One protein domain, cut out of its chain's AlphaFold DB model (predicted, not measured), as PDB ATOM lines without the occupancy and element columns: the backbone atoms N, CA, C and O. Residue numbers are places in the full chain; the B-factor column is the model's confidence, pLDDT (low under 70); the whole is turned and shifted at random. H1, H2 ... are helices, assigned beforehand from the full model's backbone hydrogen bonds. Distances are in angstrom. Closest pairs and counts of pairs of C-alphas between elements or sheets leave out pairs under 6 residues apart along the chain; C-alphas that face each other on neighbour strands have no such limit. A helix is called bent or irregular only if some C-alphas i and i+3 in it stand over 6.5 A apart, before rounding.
ATOM      1  N   GLN A 359     147.928 107.277 153.420       75.12
ATOM      2  CA  GLN A 359     148.080 108.463 154.264       75.12
ATOM      3  C   GLN A 359     148.195 109.750 153.440       75.12
ATOM      4  O   GLN A 359     147.644 110.778 153.843       75.12
ATOM      5  N   CYS A 360     148.869 109.708 152.288       76.94
ATOM      6  CA  CYS A 360     148.958 110.839 151.369       76.94
ATOM      7  C   CYS A 360     147.587 111.223 150.807       76.94
ATOM      8  O   CYS A 360     147.222 112.400 150.869       76.94
ATOM      9  N   ASP A 361     146.810 110.236 150.360       79.44
ATOM     10  CA  ASP A 361     145.440 110.414 149.875       79.44
ATOM     11  C   ASP A 361     144.533 110.988 150.960       79.44
ATOM     12  O   ASP A 361     143.787 111.939 150.718       79.44
ATOM     13  N   LEU A 362     144.606 110.439 152.177       73.31
ATOM     14  CA  LEU A 362     143.814 110.924 153.302       73.31
ATOM     15  C   LEU A 362     144.159 112.381 153.639       73.31
ATOM     16  O   LEU A 362     143.254 113.190 153.843       73.31
ATOM     17  N   ALA A 363     145.446 112.734 153.656       71.12
ATOM     18  CA  ALA A 363     145.885 114.109 153.878       71.12
ATOM     19  C   ALA A 363     145.360 115.056 152.785       71.12
ATOM     20  O   ALA A 363     144.785 116.094 153.111       71.12
ATOM     21  N   ALA A 364     145.463 114.672 151.508       76.62
ATOM     22  CA  ALA A 364     144.958 115.465 150.387       76.62
ATOM     23  C   ALA A 364     143.426 115.629 150.425       76.62
ATOM     24  O   ALA A 364     142.896 116.712 150.174       76.62
ATOM     25  N   GLN A 365     142.677 114.582 150.786       74.31
ATOM     26  CA  GLN A 365     141.218 114.661 150.954       74.31
ATOM     27  C   GLN A 365     140.802 115.621 152.074       74.31
ATOM     28  O   GLN A 365     139.730 116.222 152.016       74.31
ATOM     29  N   ILE A 366     141.641 115.748 153.097       67.44
ATOM     30  CA  ILE A 366     141.395 116.591 154.263       67.44
ATOM     31  C   ILE A 366     141.800 118.042 153.998       67.44
ATOM     32  O   ILE A 366     141.099 118.953 154.439       67.44
ATOM     33  N   GLU A 367     142.864 118.276 153.229       70.31
ATOM     34  CA  GLU A 367     143.209 119.604 152.703       70.31
ATOM     35  C   GLU A 367     142.070 120.185 151.853       70.31
ATOM     36  O   GLU A 367     141.742 121.360 151.997       70.31
ATOM     37  N   ASN A 368     141.386 119.341 151.074       74.94
ATOM     38  CA  ASN A 368     140.249 119.728 150.232       74.94
ATOM     39  C   ASN A 368     138.905 119.915 150.988       74.94
ATOM     40  O   ASN A 368     137.869 120.104 150.355       74.94
ATOM     41  N   ASP A 369     138.922 119.887 152.328       67.75
ATOM     42  CA  ASP A 369     137.856 120.205 153.309       67.75
ATOM     43  C   ASP A 369     136.527 119.421 153.255       67.75
ATOM     44  O   ASP A 369     135.863 119.257 154.279       67.75
ATOM     45  N   THR A 370     136.113 118.866 152.116       67.69
ATOM     46  CA  THR A 370     134.768 118.278 151.981       67.69
ATOM     47  C   THR A 370     134.589 116.967 152.748       67.69
ATOM     48  O   THR A 370     133.500 116.679 153.246       67.69
ATOM     49  N   THR A 371     135.637 116.150 152.864       70.12
ATOM     50  CA  THR A 371     135.518 114.785 153.405       70.12
ATOM     51  C   THR A 371     135.467 114.771 154.933       70.12
ATOM     52  O   THR A 371     134.671 114.040 155.523       70.12
ATOM     53  N   PHE A 372     136.279 115.607 155.587       73.81
ATOM     54  CA  PHE A 372     136.346 115.648 157.048       73.81
ATOM     55  C   PHE A 372     135.100 116.291 157.665       73.81
ATOM     56  O   PHE A 372     134.541 115.749 158.616       73.81
ATOM     57  N   GLU A 373     134.604 117.381 157.075       76.75
ATOM     58  CA  GLU A 373     133.344 118.005 157.496       76.75
ATOM     59  C   GLU A 373     132.146 117.061 157.305       76.75
ATOM     60  O   GLU A 373     131.271 116.968 158.173       76.75
ATOM     61  N   THR A 374     132.133 116.280 156.216       81.62
ATOM     62  CA  THR A 374     131.120 115.232 155.998       81.62
ATOM     63  C   THR A 374     131.187 114.167 157.094       81.62
ATOM     64  O   THR A 374     130.165 113.843 157.698       81.62
ATOM     65  N   TYR A 375     132.386 113.676 157.424       80.56
ATOM     66  CA  TYR A 375     132.576 112.705 158.503       80.56
ATOM     67  C   TYR A 375     132.144 113.259 159.871       80.56
ATOM     68  O   TYR A 375     131.420 112.584 160.606       80.56
ATOM     69  N   LEU A 376     132.529 114.493 160.220       79.12
ATOM     70  CA  LEU A 376     132.098 115.127 161.471       79.12
ATOM     71  C   LEU A 376     130.577 115.286 161.527       79.12
ATOM     72  O   LEU A 376     129.974 115.052 162.575       79.12
ATOM     73  N   THR A 377     129.950 115.627 160.402       81.69
ATOM     74  CA  THR A 377     128.489 115.706 160.283       81.69
ATOM     75  C   THR A 377     127.842 114.337 160.504       81.69
ATOM     76  O   THR A 377     126.884 114.233 161.270       81.69
ATOM     77  N   GLU A 378     128.381 113.261 159.923       81.56
ATOM     78  CA  GLU A 378     127.897 111.896 160.163       81.56
ATOM     79  C   GLU A 378     128.042 111.461 161.622       81.56
ATOM     80  O   GLU A 378     127.123 110.864 162.184       81.56
ATOM     81  N   VAL A 379     129.189 111.747 162.244       77.56
ATOM     82  CA  VAL A 379     129.431 111.445 163.657       77.56
ATOM     83  C   VAL A 379     128.441 112.216 164.527       77.56
ATOM     84  O   VAL A 379     127.778 111.604 165.360       77.56
ATOM     85  N   LYS A 380     128.249 113.518 164.277       77.25
ATOM     86  CA  LYS A 380     127.254 114.351 164.971       77.25
ATOM     87  C   LYS A 380     125.837 113.790 164.829       77.25
ATOM     88  O   LYS A 380     125.112 113.701 165.815       77.25
ATOM     89  N   ASN A 381     125.461 113.346 163.630       80.19
ATOM     90  CA  ASN A 381     124.150 112.752 163.366       80.19
ATOM     91  C   ASN A 381     123.966 111.394 164.068       80.19
ATOM     92  O   ASN A 381     122.891 111.131 164.600       80.19
ATOM     93  N   LYS A 382     125.006 110.546 164.115       77.50
ATOM     94  CA  LYS A 382     124.988 109.249 164.826       77.50
ATOM     95  C   LYS A 382     124.904 109.404 166.342       77.50
ATOM     96  O   LYS A 382     124.344 108.544 167.013       77.50
ATOM     97  N   ILE A 383     125.478 110.480 166.867       71.75
ATOM     98  CA  ILE A 383     125.445 110.834 168.288       71.75
ATOM     99  C   ILE A 383     124.034 111.308 168.689       71.75
ATOM    100  O   ILE A 383     123.599 111.031 169.802       71.75
ATOM    101  N   GLY A 384     123.275 111.922 167.773       64.88
ATOM    102  CA  GLY A 384     121.927 112.432 168.043       64.88
ATOM    103  C   GLY A 384     121.928 113.631 169.003       64.88
ATOM    104  O   GLY A 384     122.986 114.091 169.431       64.88
ATOM    105  N   ASN A 385     120.741 114.158 169.335       59.16
ATOM    106  CA  ASN A 385     120.573 115.220 170.340       59.16
ATOM    107  C   ASN A 385     121.010 114.699 171.718       59.16
ATOM    108  O   ASN A 385     120.197 114.183 172.485       59.16
ATOM    109  N   TYR A 386     122.306 114.789 172.005       58.62
ATOM    110  CA  TYR A 386     122.880 114.339 173.262       58.62
ATOM    111  C   TYR A 386     122.247 115.113 174.424       58.62
ATOM    112  O   TYR A 386     122.233 116.347 174.390       58.62
ATOM    113  N   PRO A 387     121.712 114.432 175.452       54.50
ATOM    114  CA  PRO A 387     121.195 115.110 176.627       54.50
ATOM    115  C   PRO A 387     122.380 115.732 177.367       54.50
ATOM    116  O   PRO A 387     123.228 115.028 177.907       54.50
ATOM    117  N   SER A 402     136.601 109.635 170.148       84.75
ATOM    118  CA  SER A 402     138.044 109.825 170.079       84.75
ATOM    119  C   SER A 402     138.724 108.607 169.479       84.75
ATOM    120  O   SER A 402     139.534 108.786 168.584       84.75
ATOM    121  N   ASN A 403     138.373 107.387 169.893       80.19
ATOM    122  CA  ASN A 403     138.922 106.177 169.280       80.19
ATOM    123  C   ASN A 403     138.582 106.099 167.787       80.19
ATOM    124  O   ASN A 403     139.436 105.732 166.991       80.19
ATOM    125  N   ASN A 404     137.361 106.472 167.394       80.38
ATOM    126  CA  ASN A 404     136.939 106.461 165.994       80.38
ATOM    127  C   ASN A 404     137.728 107.481 165.152       80.38
ATOM    128  O   ASN A 404     138.254 107.129 164.100       80.38
ATOM    129  N   ILE A 405     137.888 108.713 165.643       80.31
ATOM    130  CA  ILE A 405     138.679 109.752 164.970       80.31
ATOM    131  C   ILE A 405     140.157 109.358 164.927       80.31
ATOM    132  O   ILE A 405     140.746 109.365 163.854       80.31
ATOM    133  N   CYS A 406     140.750 108.951 166.050       79.81
ATOM    134  CA  CYS A 406     142.145 108.507 166.106       79.81
ATOM    135  C   CYS A 406     142.411 107.347 165.139       79.81
ATOM    136  O   CYS A 406     143.417 107.360 164.437       79.81
ATOM    137  N   LYS A 407     141.483 106.386 165.050       76.19
ATOM    138  CA  LYS A 407     141.583 105.237 164.144       76.19
ATOM    139  C   LYS A 407     141.518 105.630 162.667       76.19
ATOM    140  O   LYS A 407     142.208 105.014 161.863       76.19
ATOM    141  N   ASN A 408     140.689 106.609 162.301       77.38
ATOM    142  CA  ASN A 408     140.528 107.014 160.900       77.38
ATOM    143  C   ASN A 408     141.514 108.105 160.462       77.38
ATOM    144  O   ASN A 408     141.772 108.222 159.271       77.38
ATOM    145  N   PHE A 409     142.035 108.907 161.396       74.25
ATOM    146  CA  PHE A 409     142.811 110.118 161.103       74.25
ATOM    147  C   PHE A 409     144.171 110.181 161.813       74.25
ATOM    148  O   PHE A 409     144.772 111.249 161.874       74.25
ATOM    149  N   PHE A 410     144.663 109.066 162.359       71.25
ATOM    150  CA  PHE A 410     146.037 108.920 162.866       71.25
ATOM    151  C   PHE A 410     146.484 110.016 163.862       71.25
ATOM    152  O   PHE A 410     147.622 110.480 163.836       71.25
ATOM    153  N   CYS A 411     145.587 110.472 164.744       75.81
ATOM    154  CA  CYS A 411     145.884 111.507 165.743       75.81
ATOM    155  C   CYS A 411     145.993 110.936 167.166       75.81
ATOM    156  O   CYS A 411     145.287 109.992 167.524       75.81
ATOM    157  N   LYS A 412     146.804 111.556 168.036       77.00
ATOM    158  CA  LYS A 412     146.961 111.118 169.435       77.00
ATOM    159  C   LYS A 412     145.715 111.407 170.275       77.00
ATOM    160  O   LYS A 412     145.325 112.562 170.460       77.00
ATOM    161  N   LYS A 413     145.155 110.357 170.886       76.88
ATOM    162  CA  LYS A 413     143.951 110.418 171.737       76.88
ATOM    163  C   LYS A 413     144.036 111.432 172.879       76.88
ATOM    164  O   LYS A 413     143.062 112.135 173.138       76.88
ATOM    165  N   SER A 414     145.182 111.526 173.558       77.62
ATOM    166  CA  SER A 414     145.371 112.441 174.697       77.62
ATOM    167  C   SER A 414     145.136 113.904 174.324       77.62
ATOM    168  O   SER A 414     144.600 114.665 175.123       77.62
ATOM    169  N   ASN A 415     145.494 114.277 173.097       83.19
ATOM    170  CA  ASN A 415     145.474 115.660 172.641       83.19
ATOM    171  C   ASN A 415     144.153 116.013 171.944       83.19
ATOM    172  O   ASN A 415     143.838 117.187 171.810       83.19
ATOM    173  N   LEU A 416     143.367 115.010 171.533       87.06
ATOM    174  CA  LEU A 416     142.097 115.189 170.828       87.06
ATOM    175  C   LEU A 416     140.932 115.546 171.771       87.06
ATOM    176  O   LEU A 416     140.010 116.258 171.373       87.06
ATOM    177  N   LYS A 417     140.959 115.050 173.017       86.75
ATOM    178  CA  LYS A 417     139.839 115.169 173.970       86.75
ATOM    179  C   LYS A 417     139.351 116.611 174.211       86.75
ATOM    180  O   LYS A 417     138.135 116.785 174.179       86.75
ATOM    181  N   PRO A 418     140.215 117.630 174.411       88.12
ATOM    182  CA  PRO A 418     139.757 119.008 174.619       88.12
ATOM    183  C   PRO A 418     138.961 119.550 173.424       88.12
ATOM    184  O   PRO A 418     137.854 120.047 173.590       88.12
ATOM    185  N   TYR A 419     139.460 119.338 172.202       89.06
ATOM    186  CA  TYR A 419     138.796 119.792 170.976       89.06
ATOM    187  C   TYR A 419     137.475 119.067 170.713       89.06
ATOM    188  O   TYR A 419     136.516 119.663 170.227       89.06
ATOM    189  N   LEU A 420     137.412 117.772 171.039       86.75
ATOM    190  CA  LEU A 420     136.175 116.997 170.975       86.75
ATOM    191  C   LEU A 420     135.130 117.507 171.966       86.75
ATOM    192  O   LEU A 420     133.954 117.593 171.619       86.75
ATOM    193  N   PHE A 421     135.555 117.845 173.182       85.31
ATOM    194  CA  PHE A 421     134.678 118.400 174.202       85.31
ATOM    195  C   PHE A 421     134.106 119.754 173.768       85.31
ATOM    196  O   PHE A 421     132.890 119.936 173.802       85.31
ATOM    197  N   ASP A 422     134.950 120.660 173.271       85.00
ATOM    198  CA  ASP A 422     134.516 121.973 172.779       85.00
ATOM    199  C   ASP A 422     133.592 121.860 171.563       85.00
ATOM    200  O   ASP A 422     132.593 122.576 171.450       85.00
ATOM    201  N   TRP A 423     133.870 120.914 170.666       85.88
ATOM    202  CA  TRP A 423     132.996 120.639 169.533       85.88
ATOM    203  C   TRP A 423     131.616 120.138 169.970       85.88
ATOM    204  O   TRP A 423     130.606 120.678 169.518       85.88
ATOM    205  N   LEU A 424     131.558 119.141 170.858       80.81
ATOM    206  CA  LEU A 424     130.291 118.563 171.319       80.81
ATOM    207  C   LEU A 424     129.484 119.549 172.170       80.81
ATOM    208  O   LEU A 424     128.267 119.633 172.013       80.81
ATOM    209  N   ARG A 425     130.147 120.312 173.046       82.38
ATOM    210  CA  ARG A 425     129.486 121.218 173.994       82.38
ATOM    211  C   ARG A 425     129.132 122.573 173.389       82.38
ATOM    212  O   ARG A 425     128.094 123.138 173.722       82.38
ATOM    213  N   HIS A 426     129.996 123.106 172.529       82.81
ATOM    214  CA  HIS A 426     129.899 124.479 172.029       82.81
ATOM    215  C   HIS A 426     129.730 124.565 170.506       82.81
ATOM    216  O   HIS A 426     129.611 125.662 169.965       82.81
ATOM    217  N   GLY A 427     129.723 123.437 169.787       80.38
ATOM    218  CA  GLY A 427     129.603 123.411 168.325       80.38
ATOM    219  C   GLY A 427     130.856 123.891 167.583       80.38
ATOM    220  O   GLY A 427     130.816 124.085 166.363       80.38
ATOM    221  N   GLN A 428     131.977 124.077 168.289       82.75
ATOM    222  CA  GLN A 428     133.221 124.620 167.741       82.75
ATOM    223  C   GLN A 428     134.020 123.558 166.963       82.75
ATOM    224  O   GLN A 428     135.023 123.031 167.431       82.75
ATOM    225  N   HIS A 429     133.585 123.236 165.743       83.31
ATOM    226  CA  HIS A 429     134.243 122.231 164.893       83.31
ATOM    227  C   HIS A 429     135.571 122.717 164.286       83.31
ATOM    228  O   HIS A 429     136.489 121.920 164.146       83.31
ATOM    229  N   LYS A 430     135.732 124.017 163.994       83.38
ATOM    230  CA  LYS A 430     136.948 124.556 163.341       83.38
ATOM    231  C   LYS A 430     138.251 124.220 164.078       83.38
ATOM    232  O   LYS A 430     139.252 123.906 163.435       83.38
ATOM    233  N   ALA A 431     138.247 124.272 165.412       85.50
ATOM    234  CA  ALA A 431     139.423 123.947 166.220       85.50
ATOM    235  C   ALA A 431     139.764 122.449 166.144       85.50
ATOM    236  O   ALA A 431     140.922 122.091 165.944       85.50
ATOM    237  N   LEU A 432     138.746 121.581 166.201       84.31
ATOM    238  CA  LEU A 432     138.884 120.135 166.013       84.31
ATOM    239  C   LEU A 432     139.418 119.788 164.616       84.31
ATOM    240  O   LEU A 432     140.352 119.001 164.497       84.31
ATOM    241  N   VAL A 433     138.869 120.412 163.572       80.31
ATOM    242  CA  VAL A 433     139.318 120.253 162.179       80.31
ATOM    243  C   VAL A 433     140.776 120.661 162.034       80.31
ATOM    244  O   VAL A 433     141.577 119.895 161.507       80.31
ATOM    245  N   THR A 434     141.146 121.831 162.556       83.75
ATOM    246  CA  THR A 434     142.526 122.330 162.504       83.75
ATOM    247  C   THR A 434     143.485 121.387 163.230       83.75
ATOM    248  O   THR A 434     144.543 121.059 162.697       83.75
ATOM    249  N   PHE A 435     143.102 120.893 164.411       86.06
ATOM    250  CA  PHE A 435     143.904 119.944 165.177       86.06
ATOM    251  C   PHE A 435     144.110 118.615 164.434       86.06
ATOM    252  O   PHE A 435     145.234 118.110 164.365       86.06
ATOM    253  N   VAL A 436     143.046 118.047 163.856       80.69
ATOM    254  CA  VAL A 436     143.135 116.792 163.097       80.69
ATOM    255  C   VAL A 436     143.966 116.988 161.827       80.69
ATOM    256  O   VAL A 436     144.869 116.191 161.582       80.69
ATOM    257  N   LYS A 437     143.761 118.092 161.091       77.31
ATOM    258  CA  LYS A 437     144.591 118.492 159.940       77.31
ATOM    259  C   LYS A 437     146.073 118.544 160.305       77.31
ATOM    260  O   LYS A 437     146.890 117.896 159.660       77.31
ATOM    261  N   GLN A 438     146.428 119.266 161.366       82.31
ATOM    262  CA  GLN A 438     147.818 119.384 161.813       82.31
ATOM    263  C   GLN A 438     148.403 118.041 162.259       82.31
ATOM    264  O   GLN A 438     149.551 117.745 161.935       82.31
ATOM    265  N   SER A 439     147.622 117.213 162.959       79.50
ATOM    266  CA  SER A 439     148.058 115.877 163.386       79.50
ATOM    267  C   SER A 439     148.369 114.975 162.191       79.50
ATOM    268  O   SER A 439     149.389 114.291 162.189       79.50
ATOM    269  N   LEU A 440     147.536 115.020 161.151       70.81
ATOM    270  CA  LEU A 440     147.750 114.283 159.907       70.81
ATOM    271  C   LEU A 440     148.941 114.801 159.117       70.81
ATOM    272  O   LEU A 440     149.735 113.996 158.650       70.81
ATOM    273  N   ILE A 441     149.098 116.122 158.998       73.00
ATOM    274  CA  ILE A 441     150.269 116.724 158.348       73.00
ATOM    275  C   ILE A 441     151.546 116.292 159.073       73.00
ATOM    276  O   ILE A 441     152.516 115.916 158.426       73.00
ATOM    277  N   GLN A 442     151.545 116.279 160.409       77.38
ATOM    278  CA  GLN A 442     152.681 115.801 161.198       77.38
ATOM    279  C   GLN A 442     152.922 114.296 161.030       77.38
ATOM    280  O   GLN A 442     154.073 113.888 160.911       77.38
ATOM    281  N   CYS A 443     151.871 113.472 161.015       69.94
ATOM    282  CA  CYS A 443     151.981 112.030 160.784       69.94
ATOM    283  C   CYS A 443     152.532 111.744 159.378       69.94
ATOM    284  O   CYS A 443     153.526 111.036 159.249       69.94
ATOM    285  N   LYS A 444     151.983 112.403 158.348       69.62
ATOM    286  CA  LYS A 444     152.469 112.359 156.963       69.62
ATOM    287  C   LYS A 444     153.918 112.808 156.875       69.62
ATOM    288  O   LYS A 444     154.706 112.117 156.254       69.62
ATOM    289  N   ALA A 445     154.286 113.929 157.494       73.94
ATOM    290  CA  ALA A 445     155.660 114.424 157.480       73.94
ATOM    291  C   ALA A 445     156.629 113.442 158.151       73.94
ATOM    292  O   ALA A 445     157.741 113.279 157.669       73.94
ATOM    293  N   LYS A 446     156.211 112.757 159.222       73.38
ATOM    294  CA  LYS A 446     157.025 111.727 159.876       73.38
ATOM    295  C   LYS A 446     157.133 110.453 159.057       73.38
ATOM    296  O   LYS A 446     158.238 109.959 158.909       73.38
ATOM    297  N   LEU A 447     156.032 109.943 158.500       67.94
ATOM    298  CA  LEU A 447     156.089 108.762 157.642       67.94
ATOM    299  C   LEU A 447     156.889 109.064 156.374       67.94
ATOM    300  O   LEU A 447     157.748 108.277 156.005       67.94
ATOM    301  N   LYS A 448     156.668 110.236 155.768       70.62
ATOM    302  CA  LYS A 448     157.474 110.756 154.665       70.62
ATOM    303  C   LYS A 448     158.942 110.852 155.064       70.62
ATOM    304  O   LYS A 448     159.765 110.353 154.326       70.62
ATOM    305  N   PHE A 449     159.272 111.395 156.236       73.75
ATOM    306  CA  PHE A 449     160.652 111.440 156.722       73.75
ATOM    307  C   PHE A 449     161.242 110.043 156.925       73.75
ATOM    308  O   PHE A 449     162.379 109.815 156.542       73.75
ATOM    309  N   THR A 450     160.496 109.092 157.493       69.12
ATOM    310  CA  THR A 450     160.924 107.690 157.600       69.12
ATOM    311  C   THR A 450     161.203 107.120 156.212       69.12
ATOM    312  O   THR A 450     162.224 106.482 156.005       69.12
ATOM    313  N   ILE A 451     160.336 107.411 155.249       67.75
ATOM    314  CA  ILE A 451     160.431 106.930 153.874       67.75
ATOM    315  C   ILE A 451     161.599 107.560 153.110       67.75
ATOM    316  O   ILE A 451     162.380 106.855 152.482       67.75
ATOM    317  N   GLU A 452     161.771 108.873 153.230       68.19
ATOM    318  CA  GLU A 452     162.899 109.635 152.693       68.19
ATOM    319  C   GLU A 452     164.213 109.232 153.366       68.19
ATOM    320  O   GLU A 452     165.246 109.179 152.711       68.19
ATOM    321  N   LYS A 453     164.188 108.890 154.660       67.31
ATOM    322  CA  LYS A 453     165.336 108.324 155.382       67.31
ATOM    323  C   LYS A 453     165.707 106.944 154.843       67.31
ATOM    324  O   LYS A 453     166.884 106.601 154.831       67.31
ATOM    325  N   PHE A 454     164.721 106.174 154.394       60.88
ATOM    326  CA  PHE A 454     164.937 104.961 153.615       60.88
ATOM    327  C   PHE A 454     165.211 105.260 152.134       60.88
ATOM    328  O   PHE A 454     165.232 104.330 151.350       60.88
ATOM    329  N   SER A 455     165.417 106.511 151.713       60.72
ATOM    330  CA  SER A 455     165.691 106.876 150.316       60.72
ATOM    331  C   SER A 455     164.721 106.259 149.306       60.72
ATOM    332  O   SER A 455     165.108 106.016 148.168       60.72
TER     333      SER A 455
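This is residues 359 to 387 and 402 to 455 of the 623 residues of the protein "Hypothetical protein" of Rotaria magnacalcarata (UniProt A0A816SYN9). One long helix, H5, makes most of the length; H4 folds back along its first part as a helical hairpin, H1 packs on residues 437 to 444 of it, and residues 449 to 455, of which 449 to 453 belong to H5, stick out at one end. H2 turns a corner from H1 and runs away from H5, while the short H3 stands at a large angle to H4 and comes near both H5 and H2. The printed part has 83 residues with five named helices, H1 to H5 in order along the chain, and no named strand; its class is all helix. It is only just compact, close to loose, with a radius of gyration of the C-alphas of 13.9 A and spans of 52 by 25 by 18 A.

H5, residues 429 to 453, measures 35.4 A from first to last C-alpha, from (134.243, 122.231, 164.893) to (165.336, 108.324, 155.382). H4 is residues 413 to 426, 19.9 A; it is only just irregular, with C-alphas 415 and 418 6.9 A apart. H1 is residues 359 to 367, 12.3 A, and begins at C-alpha 359 (148.080, 108.463, 154.264). H2 is residues 370 to 383, 20.2 A, and H3 is residues 402 to 409, 10.2 A.

H5 touches H4 with its residues 429 to 436 alone, the closest C-alphas being those of Leu 432 and Tyr 419, 5.0 A apart. This hairpin has a shallow tilt of 22 degrees, opposite ways. H5 touches H1 at a shallow tilt of 32 degrees, opposite ways; the closest C-alphas, of Leu 440 and Ala 363, are 6.3 A apart. H1 and H2 only just touch, with 3 pairs of C-alphas within 8 A, and only at the corner by their link; the closest are those of Ile 366 and Phe 372, 5.8 A. Their lines are about perpendicular, at 86 degrees. H3 touches H4, with the C-alphas of Ser 402 and Lys 413 closest at 6.2 A, and is only just about perpendicular to it, at 72 degrees. H3 and H5 are close but not clearly touching, with the C-alphas of Phe 409 and Leu 440 closest at 6.6 A. H2 and H3 are near each other; H1 and H4 are apart. In H1, H2, H3 and H5 every O i to N i+4 pair is within hydrogen-bond range; in H4, 7 of 10 are.

The C-alphas farthest apart, of Pro 387 and Ser 455, are 52.3 A apart. Residues 388 to 401 are cut out, and C-alphas 387 and 402 are 18.8 A apart across the cut. The links printed whole are tight. Mean pLDDT of the printed part is 76.4; 16 residues are under 70, among them 384 to 387 and 450 to 455.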